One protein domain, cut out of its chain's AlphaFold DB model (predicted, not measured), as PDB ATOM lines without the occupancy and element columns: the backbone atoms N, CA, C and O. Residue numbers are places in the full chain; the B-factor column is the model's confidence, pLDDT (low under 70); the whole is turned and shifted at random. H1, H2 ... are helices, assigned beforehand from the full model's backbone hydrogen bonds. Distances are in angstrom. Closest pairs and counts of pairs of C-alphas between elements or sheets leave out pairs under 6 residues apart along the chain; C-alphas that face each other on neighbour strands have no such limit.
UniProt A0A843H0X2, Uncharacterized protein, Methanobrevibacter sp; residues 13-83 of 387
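This is residues 13 to 83 of the 387 residues of an uncharacterized protein of Methanobrevibacter sp (UniProt A0A843H0X2). Two helices that meet, H2 and H3, stand on one side of a core of unnamed chain, and a separate helix, H1, stands on the other side. The stretch from residue 13 to 35 has no named element; part of it, around Ile 22, runs through the middle between H1 and H3, and residues 29 to 34 stick out as a free loop. The printed part has 71 residues with three named helices, in the order H1, H2, H3, and no named strand. The class is all helix, though under half of the residues, 33 of 71, are in named elements. The whole is compact, with a radius of gyration of the C-alphas of 11.7 A and spans of 37 by 25 by 18 A.

The printed part begins at Lys 13, with its C-alpha at (-16.858, 40.902, -2.711). H1 is residues 36 to 47, 16.2 A from first to last C-alpha, and begins at C-alpha 36 at (-30.784, 35.711, -10.333). H2 is the short helix of residues 54 to 59. H3, residues 69 to 83, is the longest, 20.7 A from first to last C-alpha, and ends at C-alpha 83 at (-29.684, 48.772, -19.982).

H1 is apart from H2 and apart from H3. H2 and H3 touch, H3 with residues 71 to 75 alone; their closest C-alphas, those of Val 59 and Asp 71, are 6.0 A apart. They run opposite ways at a steep tilt of 46 degrees. In H1, H2 and H3 every O i to N i+4 pair is within hydrogen-bond range.

The two C-alphas farthest apart are those of Glu 32 and Tyr 63, at 36.6 A. The printed part has no cut. The links from H1 to H2 and from H2 to H3 are short, with 6 and 9 residues. The mean pLDDT of the printed part is 90.3, and no printed residue is under 70.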
ATOM      1  N   LYS A  13     -16.475  42.053  -3.553       91.69
ATOM      2  CA  LYS A  13     -16.858  40.902  -2.711       91.69
ATOM      3  C   LYS A  13     -17.042  41.222  -1.224       91.69
ATOM      4  O   LYS A  13     -17.491  40.360  -0.478       91.69
ATOM      5  N   GLN A  14     -16.575  42.386  -0.773       90.38
ATOM      6  CA  GLN A  14     -16.713  42.860   0.607       90.38
ATOM      7  C   GLN A  14     -17.936  43.768   0.774       90.38
ATOM      8  O   GLN A  14     -18.374  43.981   1.897       90.38
ATOM      9  N   ILE A  15     -18.452  44.305  -0.335       91.94
ATOM     10  CA  ILE A  15     -19.508  45.318  -0.373       91.94
ATOM     11  C   ILE A  15     -20.829  44.695  -0.834       91.94
ATOM     12  O   ILE A  15     -21.876  44.965  -0.258       91.94
ATOM     13  N   ILE A  16     -20.783  43.845  -1.861       92.56
ATOM     14  CA  ILE A  16     -21.949  43.166  -2.426       92.56
ATOM     15  C   ILE A  16     -21.998  41.737  -1.869       92.56
ATOM     16  O   ILE A  16     -20.996  41.013  -1.962       92.56
ATOM     17  N   PRO A  17     -23.131  41.306  -1.287       90.94
ATOM     18  CA  PRO A  17     -23.269  39.953  -0.770       90.94
ATOM     19  C   PRO A  17     -23.275  38.922  -1.909       90.94
ATOM     20  O   PRO A  17     -23.714  39.185  -3.026       90.94
ATOM     21  N   LYS A  18     -22.771  37.715  -1.619       88.06
ATOM     22  CA  LYS A  18     -22.687  36.608  -2.596       88.06
ATOM     23  C   LYS A  18     -24.051  36.046  -2.989       88.06
ATOM     24  O   LYS A  18     -24.201  35.486  -4.065       88.06
ATOM     25  N   THR A  19     -24.996  36.130  -2.064       85.75
ATOM     26  CA  THR A  19     -26.374  35.665  -2.187       85.75
ATOM     27  C   THR A  19     -27.268  36.839  -1.839       85.75
ATOM     28  O   THR A  19     -26.966  37.535  -0.869       85.75
ATOM     29  N   ASN A  20     -28.351  37.037  -2.587       90.94
ATOM     30  CA  ASN A  20     -29.148  38.263  -2.505       90.94
ATOM     31  C   ASN A  20     -28.335  39.513  -2.890       90.94
ATOM     32  O   ASN A  20     -28.368  40.528  -2.202       90.94
ATOM     33  N   GLY A  21     -27.532  39.394  -3.950       92.31
ATOM     34  CA  GLY A  21     -26.665  40.452  -4.452       92.31
ATOM     35  C   GLY A  21     -27.416  41.425  -5.355       92.31
ATOM     36  O   GLY A  21     -28.612  41.664  -5.195       92.31
ATOM     37  N   ILE A  22     -26.699  42.014  -6.310       94.06
ATOM     38  CA  ILE A  22     -27.270  43.017  -7.208       94.06
ATOM     39  C   ILE A  22     -28.363  42.425  -8.107       94.06
ATOM     40  O   ILE A  22     -29.401  43.053  -8.289       94.06
ATOM     41  N   PHE A  23     -28.183  41.200  -8.612       94.62
ATOM     42  CA  PHE A  23     -29.111  40.569  -9.548       94.62
ATOM     43  C   PHE A  23     -30.420  40.170  -8.885       94.62
ATOM     44  O   PHE A  23     -31.473  40.310  -9.508       94.62
ATOM     45  N   SER A  24     -30.387  39.730  -7.624       94.12
ATOM     46  CA  SER A  24     -31.606  39.487  -6.843       94.12
ATOM     47  C   SER A  24     -32.480  40.733  -6.680       94.12
ATOM     48  O   SER A  24     -33.701  40.600  -6.633       94.12
ATOM     49  N   HIS A  25     -31.876  41.922  -6.656       94.12
ATOM     50  CA  HIS A  25     -32.576  43.201  -6.500       94.12
ATOM     51  C   HIS A  25     -32.889  43.900  -7.833       94.12
ATOM     52  O   HIS A  25     -33.503  44.966  -7.846       94.12
ATOM     53  N   LEU A  26     -32.518  43.313  -8.978       93.38
ATOM     54  CA  LEU A  26     -32.950  43.827 -10.276       93.38
ATOM     55  C   LEU A  26     -34.444  43.561 -10.454       93.38
ATOM     56  O   LEU A  26     -34.878  42.403 -10.491       93.38
ATOM     57  N   ASN A  27     -35.226  44.621 -10.661       90.69
ATOM     58  CA  ASN A  27     -36.624  44.520 -11.084       90.69
ATOM     59  C   ASN A  27     -36.725  44.232 -12.593       90.69
ATOM     60  O   ASN A  27     -37.321  44.984 -13.358       90.69
ATOM     61  N   TYR A  28     -36.067  43.156 -13.019       89.38
ATOM     62  CA  TYR A  28     -36.057  42.656 -14.386       89.38
ATOM     63  C   TYR A  28     -36.446  41.177 -14.388       89.38
ATOM     64  O   TYR A  28     -36.020  40.411 -13.509       89.38
ATOM     65  N   THR A  29     -37.261  40.781 -15.362       89.31
ATOM     66  CA  THR A  29     -37.675  39.390 -15.558       89.31
ATOM     67  C   THR A  29     -36.711  38.734 -16.530       89.31
ATOM     68  O   THR A  29     -36.726  39.021 -17.722       89.31
ATOM     69  N   PHE A  30     -35.849  37.860 -16.013       86.06
ATOM     70  CA  PHE A  30     -34.945  37.090 -16.857       86.06
ATOM     71  C   PHE A  30     -35.692  35.926 -17.523       86.06
ATOM     72  O   PHE A  30     -36.607  35.371 -16.908       86.06
ATOM     73  N   PRO A  31     -35.292  35.526 -18.740       81.25
ATOM     74  CA  PRO A  31     -35.843  34.351 -19.394       81.25
ATOM     75  C   PRO A  31     -35.615  33.063 -18.589       81.25
ATOM     76  O   PRO A  31     -34.676  32.964 -17.786       81.25
ATOM     77  N   GLU A  32     -36.460  32.059 -18.831       78.88
ATOM     78  CA  GLU A  32     -36.420  30.782 -18.112       78.88
ATOM     79  C   GLU A  32     -35.031  30.127 -18.138       78.88
ATOM     80  O   GLU A  32     -34.331  30.120 -19.150       78.88
ATOM     81  N   GLY A  33     -34.626  29.557 -17.001       78.38
ATOM     82  CA  GLY A  33     -33.313  28.927 -16.828       78.38
ATOM     83  C   GLY A  33     -32.206  29.868 -16.338       78.38
ATOM     84  O   GLY A  33     -31.158  29.387 -15.908       78.38
ATOM     85  N   THR A  34     -32.436  31.186 -16.302       83.81
ATOM     86  CA  THR A  34     -31.477  32.146 -15.729       83.81
ATOM     87  C   THR A  34     -31.862  32.511 -14.294       83.81
ATOM     88  O   THR A  34     -32.747  33.326 -14.047       83.81
ATOM     89  N   SER A  35     -31.183  31.913 -13.311       89.88
ATOM     90  CA  SER A  35     -31.405  32.226 -11.891       89.88
ATOM     91  C   SER A  35     -30.652  33.491 -11.466       89.88
ATOM     92  O   SER A  35     -29.424  33.538 -11.562       89.88
ATOM     93  N   LYS A  36     -31.368  34.481 -10.911       92.25
ATOM     94  CA  LYS A  36     -30.784  35.711 -10.333       92.25
ATOM     95  C   LYS A  36     -29.707  35.407  -9.287       92.25
ATOM     96  O   LYS A  36     -28.629  35.992  -9.322       92.25
ATOM     97  N   ALA A  37     -29.953  34.420  -8.425       91.81
ATOM     98  CA  ALA A  37     -28.985  33.995  -7.417       91.81
ATOM     99  C   ALA A  37     -27.710  33.400  -8.042       91.81
ATOM    100  O   ALA A  37     -26.609  33.629  -7.545       91.81
ATOM    101  N   ASN A  38     -27.835  32.671  -9.157       91.81
ATOM    102  CA  ASN A  38     -26.666  32.153  -9.872       91.81
ATOM    103  C   ASN A  38     -25.871  33.290 -10.524       91.81
ATOM    104  O   ASN A  38     -24.642  33.250 -10.505       91.81
ATOM    105  N   LEU A  39     -26.549  34.311 -11.058       93.06
ATOM    106  CA  LEU A  39     -25.893  35.497 -11.611       93.06
ATOM    107  C   LEU A  39     -25.108  36.266 -10.543       93.06
ATOM    108  O   LEU A  39     -23.971  36.651 -10.804       93.06
ATOM    109  N   ASP A  40     -25.649  36.415  -9.331       94.25
ATOM    110  CA  ASP A  40     -24.923  37.019  -8.206       94.25
ATOM    111  C   ASP A  40     -23.631  36.260  -7.885       94.25
ATOM    112  O   ASP A  40     -22.554  36.854  -7.772       94.25
ATOM    113  N   ILE A  41     -23.713  34.930  -7.798       93.25
ATOM    114  CA  ILE A  41     -22.548  34.081  -7.531       93.25
ATOM    115  C   ILE A  41     -21.517  34.217  -8.656       93.25
ATOM    116  O   ILE A  41     -20.333  34.418  -8.374       93.25
ATOM    117  N   LEU A  42     -21.951  34.143  -9.919       92.62
ATOM    118  CA  LEU A  42     -21.081  34.284 -11.091       92.62
ATOM    119  C   LEU A  42     -20.402  35.655 -11.126       92.62
ATOM    120  O   LEU A  42     -19.202  35.750 -11.391       92.62
ATOM    121  N   PHE A  43     -21.142  36.714 -10.810       94.75
ATOM    122  CA  PHE A  43     -20.619  38.069 -10.773       94.75
ATOM    123  C   PHE A  43     -19.522  38.227  -9.716       94.75
ATOM    124  O   PHE A  43     -18.427  38.714 -10.014       94.75
ATOM    125  N   ILE A  44     -19.765  37.757  -8.490       93.56
ATOM    126  CA  ILE A  44     -18.769  37.828  -7.416       93.56
ATOM    127  C   ILE A  44     -17.575  36.907  -7.688       93.56
ATOM    128  O   ILE A  44     -16.441  37.289  -7.388       93.56
ATOM    129  N   ALA A  45     -17.787  35.729  -8.278       92.38
ATOM    130  CA  ALA A  45     -16.708  34.816  -8.640       92.38
ATOM    131  C   ALA A  45     -15.744  35.447  -9.658       92.38
ATOM    132  O   ALA A  45     -14.528  35.384  -9.476       92.38
ATOM    133  N   ASN A  46     -16.281  36.120 -10.679       90.81
ATOM    134  CA  ASN A  46     -15.481  36.699 -11.757       90.81
ATOM    135  C   ASN A  46     -14.887  38.073 -11.407       90.81
ATOM    136  O   ASN A  46     -13.756  38.383 -11.794       90.81
ATOM    137  N   TRP A  47     -15.619  38.912 -10.667       92.38
ATOM    138  CA  TRP A  47     -15.252  40.322 -10.465       92.38
ATOM    139  C   TRP A  47     -15.222  40.779  -9.008       92.38
ATOM    140  O   TRP A  47     -14.906  41.936  -8.734       92.38
ATOM    141  N   GLY A  48     -15.425  39.878  -8.050       88.75
ATOM    142  CA  GLY A  48     -15.428  40.206  -6.625       88.75
ATOM    143  C   GLY A  48     -14.130  40.837  -6.103       88.75
ATOM    144  O   GLY A  48     -14.151  41.552  -5.104       88.75
ATOM    145  N   ASN A  49     -12.991  40.617  -6.766       89.25
ATOM    146  CA  ASN A  49     -11.702  41.213  -6.390       89.25
ATOM    147  C   ASN A  49     -11.459  42.613  -6.979       89.25
ATOM    148  O   ASN A  49     -10.406  43.194  -6.720       89.25
ATOM    149  N   ARG A  50     -12.383  43.152  -7.781       89.69
ATOM    150  CA  ARG A  50     -12.243  44.483  -8.384       89.69
ATOM    151  C   ARG A  50     -12.597  45.593  -7.401       89.69
ATOM    152  O   ARG A  50     -13.249  45.349  -6.384       89.69
ATOM    153  N   ASN A  51     -12.141  46.803  -7.715       90.31
ATOM    154  CA  ASN A  51     -12.548  48.003  -6.993       90.31
ATOM    155  C   ASN A  51     -13.988  48.368  -7.379       90.31
ATOM    156  O   ASN A  51     -14.339  48.214  -8.557       90.31
ATOM    157  N   PRO A  52     -14.806  48.834  -6.421       91.19
ATOM    158  CA  PRO A  52     -16.125  49.369  -6.729       91.19
ATOM    159  C   PRO A  52     -16.020  50.578  -7.660       91.19
ATOM    160  O   PRO A  52     -15.022  51.300  -7.655       91.19
ATOM    161  N   SER A  53     -17.041  50.776  -8.489       91.06
ATOM    162  CA  SER A  53     -17.190  52.014  -9.244       91.06
ATOM    163  C   SER A  53     -17.558  53.175  -8.316       91.06
ATOM    164  O   SER A  53     -18.149  52.949  -7.255       91.06
ATOM    165  N   PRO A  54     -17.277  54.428  -8.718       89.00
ATOM    166  CA  PRO A  54     -17.700  55.597  -7.954       89.00
ATOM    167  C   PRO A  54     -19.206  55.603  -7.679       89.00
ATOM    168  O   PRO A  54     -19.627  56.051  -6.622       89.00
ATOM    169  N   ILE A  55     -20.021  55.054  -8.587       88.81
ATOM    170  CA  ILE A  55     -21.474  54.963  -8.403       88.81
ATOM    171  C   ILE A  55     -21.805  54.068  -7.203       88.81
ATOM    172  O   ILE A  55     -22.552  54.478  -6.316       88.81
ATOM    173  N   VAL A  56     -21.192  52.884  -7.118       89.94
ATOM    174  CA  VAL A  56     -21.371  51.976  -5.974       89.94
ATOM    175  C   VAL A  56     -20.916  52.638  -4.670       89.94
ATOM    176  O   VAL A  56     -21.596  52.520  -3.654       89.94
ATOM    177  N   GLU A  57     -19.811  53.388  -4.699       87.62
ATOM    178  CA  GLU A  57     -19.328  54.133  -3.529       87.62
ATOM    179  C   GLU A  57     -20.267  55.275  -3.119       87.62
ATOM    180  O   GLU A  57     -20.424  55.528  -1.927       87.62
ATOM    181  N   THR A  58     -20.909  55.959  -4.073       86.75
ATOM    182  CA  THR A  58     -21.846  57.058  -3.773       86.75
ATOM    183  C   THR A  58     -23.153  56.583  -3.158       86.75
ATOM    184  O   THR A  58     -23.738  57.303  -2.353       86.75
ATOM    185  N   VAL A  59     -23.606  55.382  -3.521       88.50
ATOM    186  CA  VAL A  59     -24.816  54.788  -2.943       88.50
ATOM    187  C   VAL A  59     -24.525  54.202  -1.557       88.50
ATOM    188  O   VAL A  59     -25.404  54.158  -0.704       88.50
ATOM    189  N   GLN A  60     -23.278  53.806  -1.287       86.38
ATOM    190  CA  GLN A  60     -22.884  53.285   0.014       86.38
ATOM    191  C   GLN A  60     -23.005  54.364   1.106       86.38
ATOM    192  O   GLN A  60     -22.193  55.283   1.204       86.38
ATOM    193  N   THR A  61     -23.983  54.205   1.998       79.38
ATOM    194  CA  THR A  61     -24.198  55.124   3.131       79.38
ATOM    195  C   THR A  61     -23.029  55.142   4.121       79.38
ATOM    196  O   THR A  61     -22.682  56.194   4.658       79.38
ATOM    197  N   THR A  62     -22.391  53.987   4.348       81.12
ATOM    198  CA  THR A  62     -21.246  53.840   5.260       81.12
ATOM    199  C   THR A  62     -20.083  53.127   4.581       81.12
ATOM    200  O   THR A  62     -20.171  51.945   4.247       81.12
ATOM    201  N   TYR A  63     -18.948  53.823   4.446       79.62
ATOM    202  CA  TYR A  63     -17.738  53.261   3.843       79.62
ATOM    203  C   TYR A  63     -17.287  51.989   4.578       79.62
ATOM    204  O   TYR A  63     -16.866  52.033   5.733       79.62
ATOM    205  N   GLY A  64     -17.311  50.865   3.872       76.69
ATOM    206  CA  GLY A  64     -16.706  49.597   4.287       76.69
ATOM    207  C   GLY A  64     -17.729  48.589   4.774       76.69
ATOM    208  O   GLY A  64     -17.346  47.491   5.175       76.69
ATOM    209  N   GLN A  65     -19.007  48.955   4.737       86.25
ATOM    210  CA  GLN A  65     -20.107  48.065   5.055       86.25
ATOM    211  C   GLN A  65     -20.673  47.405   3.800       86.25
ATOM    212  O   GLN A  65     -20.583  47.939   2.691       86.25
ATOM    213  N   VAL A  66     -21.257  46.228   4.006       91.25
ATOM    214  CA  VAL A  66     -22.078  45.561   2.997       91.25
ATOM    215  C   VAL A  66     -23.257  46.476   2.667       91.25
ATOM    216  O   VAL A  66     -23.818  47.095   3.572       91.25
ATOM    217  N   LEU A  67     -23.599  46.588   1.385       92.62
ATOM    218  CA  LEU A  67     -24.739  47.388   0.942       92.62
ATOM    219  C   LEU A  67     -26.029  46.866   1.563       92.62
ATOM    220  O   LEU A  67     -26.232  45.655   1.673       92.62
ATOM    221  N   THR A  68     -26.893  47.793   1.959       93.12
ATOM    222  CA  THR A  68     -28.227  47.449   2.447       93.12
ATOM    223  C   THR A  68     -29.132  47.051   1.282       93.12
ATOM    224  O   THR A  68     -28.866  47.405   0.132       93.12
ATOM    225  N   ASP A  69     -30.243  46.368   1.561       92.56
ATOM    226  CA  ASP A  69     -31.223  46.021   0.520       92.56
ATOM    227  C   ASP A  69     -31.756  47.274  -0.201       92.56
ATOM    228  O   ASP A  69     -31.996  47.252  -1.404       92.56
ATOM    229  N   ASN A  70     -31.880  48.406   0.501       92.62
ATOM    230  CA  ASN A  70     -32.275  49.681  -0.107       92.62
ATOM    231  C   ASN A  70     -31.232  50.196  -1.107       92.62
ATOM    232  O   ASN A  70     -31.591  50.653  -2.191       92.62
ATOM    233  N   ASP A  71     -29.949  50.089  -0.763       93.62
ATOM    234  CA  ASP A  71     -28.841  50.482  -1.637       93.62
ATOM    235  C   ASP A  71     -28.787  49.587  -2.884       93.62
ATOM    236  O   ASP A  71     -28.612  50.067  -4.006       93.62
ATOM    237  N   LEU A  72     -28.986  48.277  -2.698       94.56
ATOM    238  CA  LEU A  72     -29.033  47.296  -3.784       94.56
ATOM    239  C   LEU A  72     -30.248  47.506  -4.693       94.56
ATOM    240  O   LEU A  72     -30.103  47.416  -5.908       94.56
ATOM    241  N   ASN A  73     -31.411  47.848  -4.135       94.44
ATOM    242  CA  ASN A  73     -32.600  48.212  -4.908       94.44
ATOM    243  C   ASN A  73     -32.368  49.474  -5.747       94.44
ATOM    244  O   ASN A  73     -32.757  49.510  -6.914       94.44
ATOM    245  N   LEU A  74     -31.712  50.497  -5.187       93.94
ATOM    246  CA  LEU A  74     -31.394  51.720  -5.927       93.94
ATOM    247  C   LEU A  74     -30.417  51.441  -7.075       93.94
ATOM    248  O   LEU A  74     -30.658  51.865  -8.204       93.94
ATOM    249  N   LEU A  75     -29.336  50.702  -6.809       94.12
ATOM    250  CA  LEU A  75     -28.386  50.302  -7.850       94.12
ATOM    251  C   LEU A  75     -29.057  49.428  -8.909       94.12
ATOM    252  O   LEU A  75     -28.830  49.628 -10.098       94.12
ATOM    253  N   GLY A  76     -29.911  48.495  -8.489       94.31
ATOM    254  CA  GLY A  76     -30.671  47.644  -9.392       94.31
ATOM    255  C   GLY A  76     -31.581  48.457 -10.311       94.31
ATOM    256  O   GLY A  76     -31.573  48.246 -11.522       94.31
ATOM    257  N   ALA A  77     -32.305  49.437  -9.767       93.81
ATOM    258  CA  ALA A  77     -33.141  50.338 -10.553       93.81
ATOM    259  C   ALA A  77     -32.324  51.150 -11.571       93.81
ATOM    260  O   ALA A  77     -32.720  51.239 -12.729       93.81
ATOM    261  N   LEU A  78     -31.163  51.684 -11.172       94.12
ATOM    262  CA  LEU A  78     -30.275  52.428 -12.074       94.12
ATOM    263  C   LEU A  78     -29.745  51.559 -13.219       94.12
ATOM    264  O   LEU A  78     -29.729  51.995 -14.366       94.12
ATOM    265  N   ILE A  79     -29.326  50.330 -12.916       94.88
ATOM    266  CA  ILE A  79     -28.834  49.385 -13.922       94.88
ATOM    267  C   ILE A  79     -29.942  49.052 -14.920       94.88
ATOM    268  O   ILE A  79     -29.705  49.102 -16.126       94.88
ATOM    269  N   VAL A  80     -31.143  48.723 -14.432       93.69
ATOM    270  CA  VAL A  80     -32.278  48.430 -15.315       93.69
ATOM    271  C   VAL A  80     -32.569  49.644 -16.189       93.69
ATOM    272  O   VAL A  80     -32.596  49.493 -17.399       93.69
ATOM    273  N   GLU A  81     -32.684  50.845 -15.627       93.75
ATOM    274  CA  GLU A  81     -32.957  52.056 -16.411       93.75
ATOM    275  C   GLU A  81     -31.919  52.293 -17.523       93.75
ATOM    276  O   GLU A  81     -32.269  52.685 -18.632       93.75
ATOM    277  N   MET A  82     -30.640  52.008 -17.262       92.38
ATOM    278  CA  MET A  82     -29.576  52.198 -18.250       92.38
ATOM    279  C   MET A  82     -29.555  51.150 -19.366       92.38
ATOM    280  O   MET A  82     -29.173  51.476 -20.492       92.38
ATOM    281  N   TYR A  83     -29.906  49.897 -19.066       94.06
ATOM    282  CA  TYR A  83     -29.684  48.772 -19.982       94.06
ATOM    283  C   TYR A  83     -30.959  48.046 -20.420       94.06
ATOM    284  O   TYR A  83     -30.873  47.141 -21.252       94.06
TER     285      TYR A  83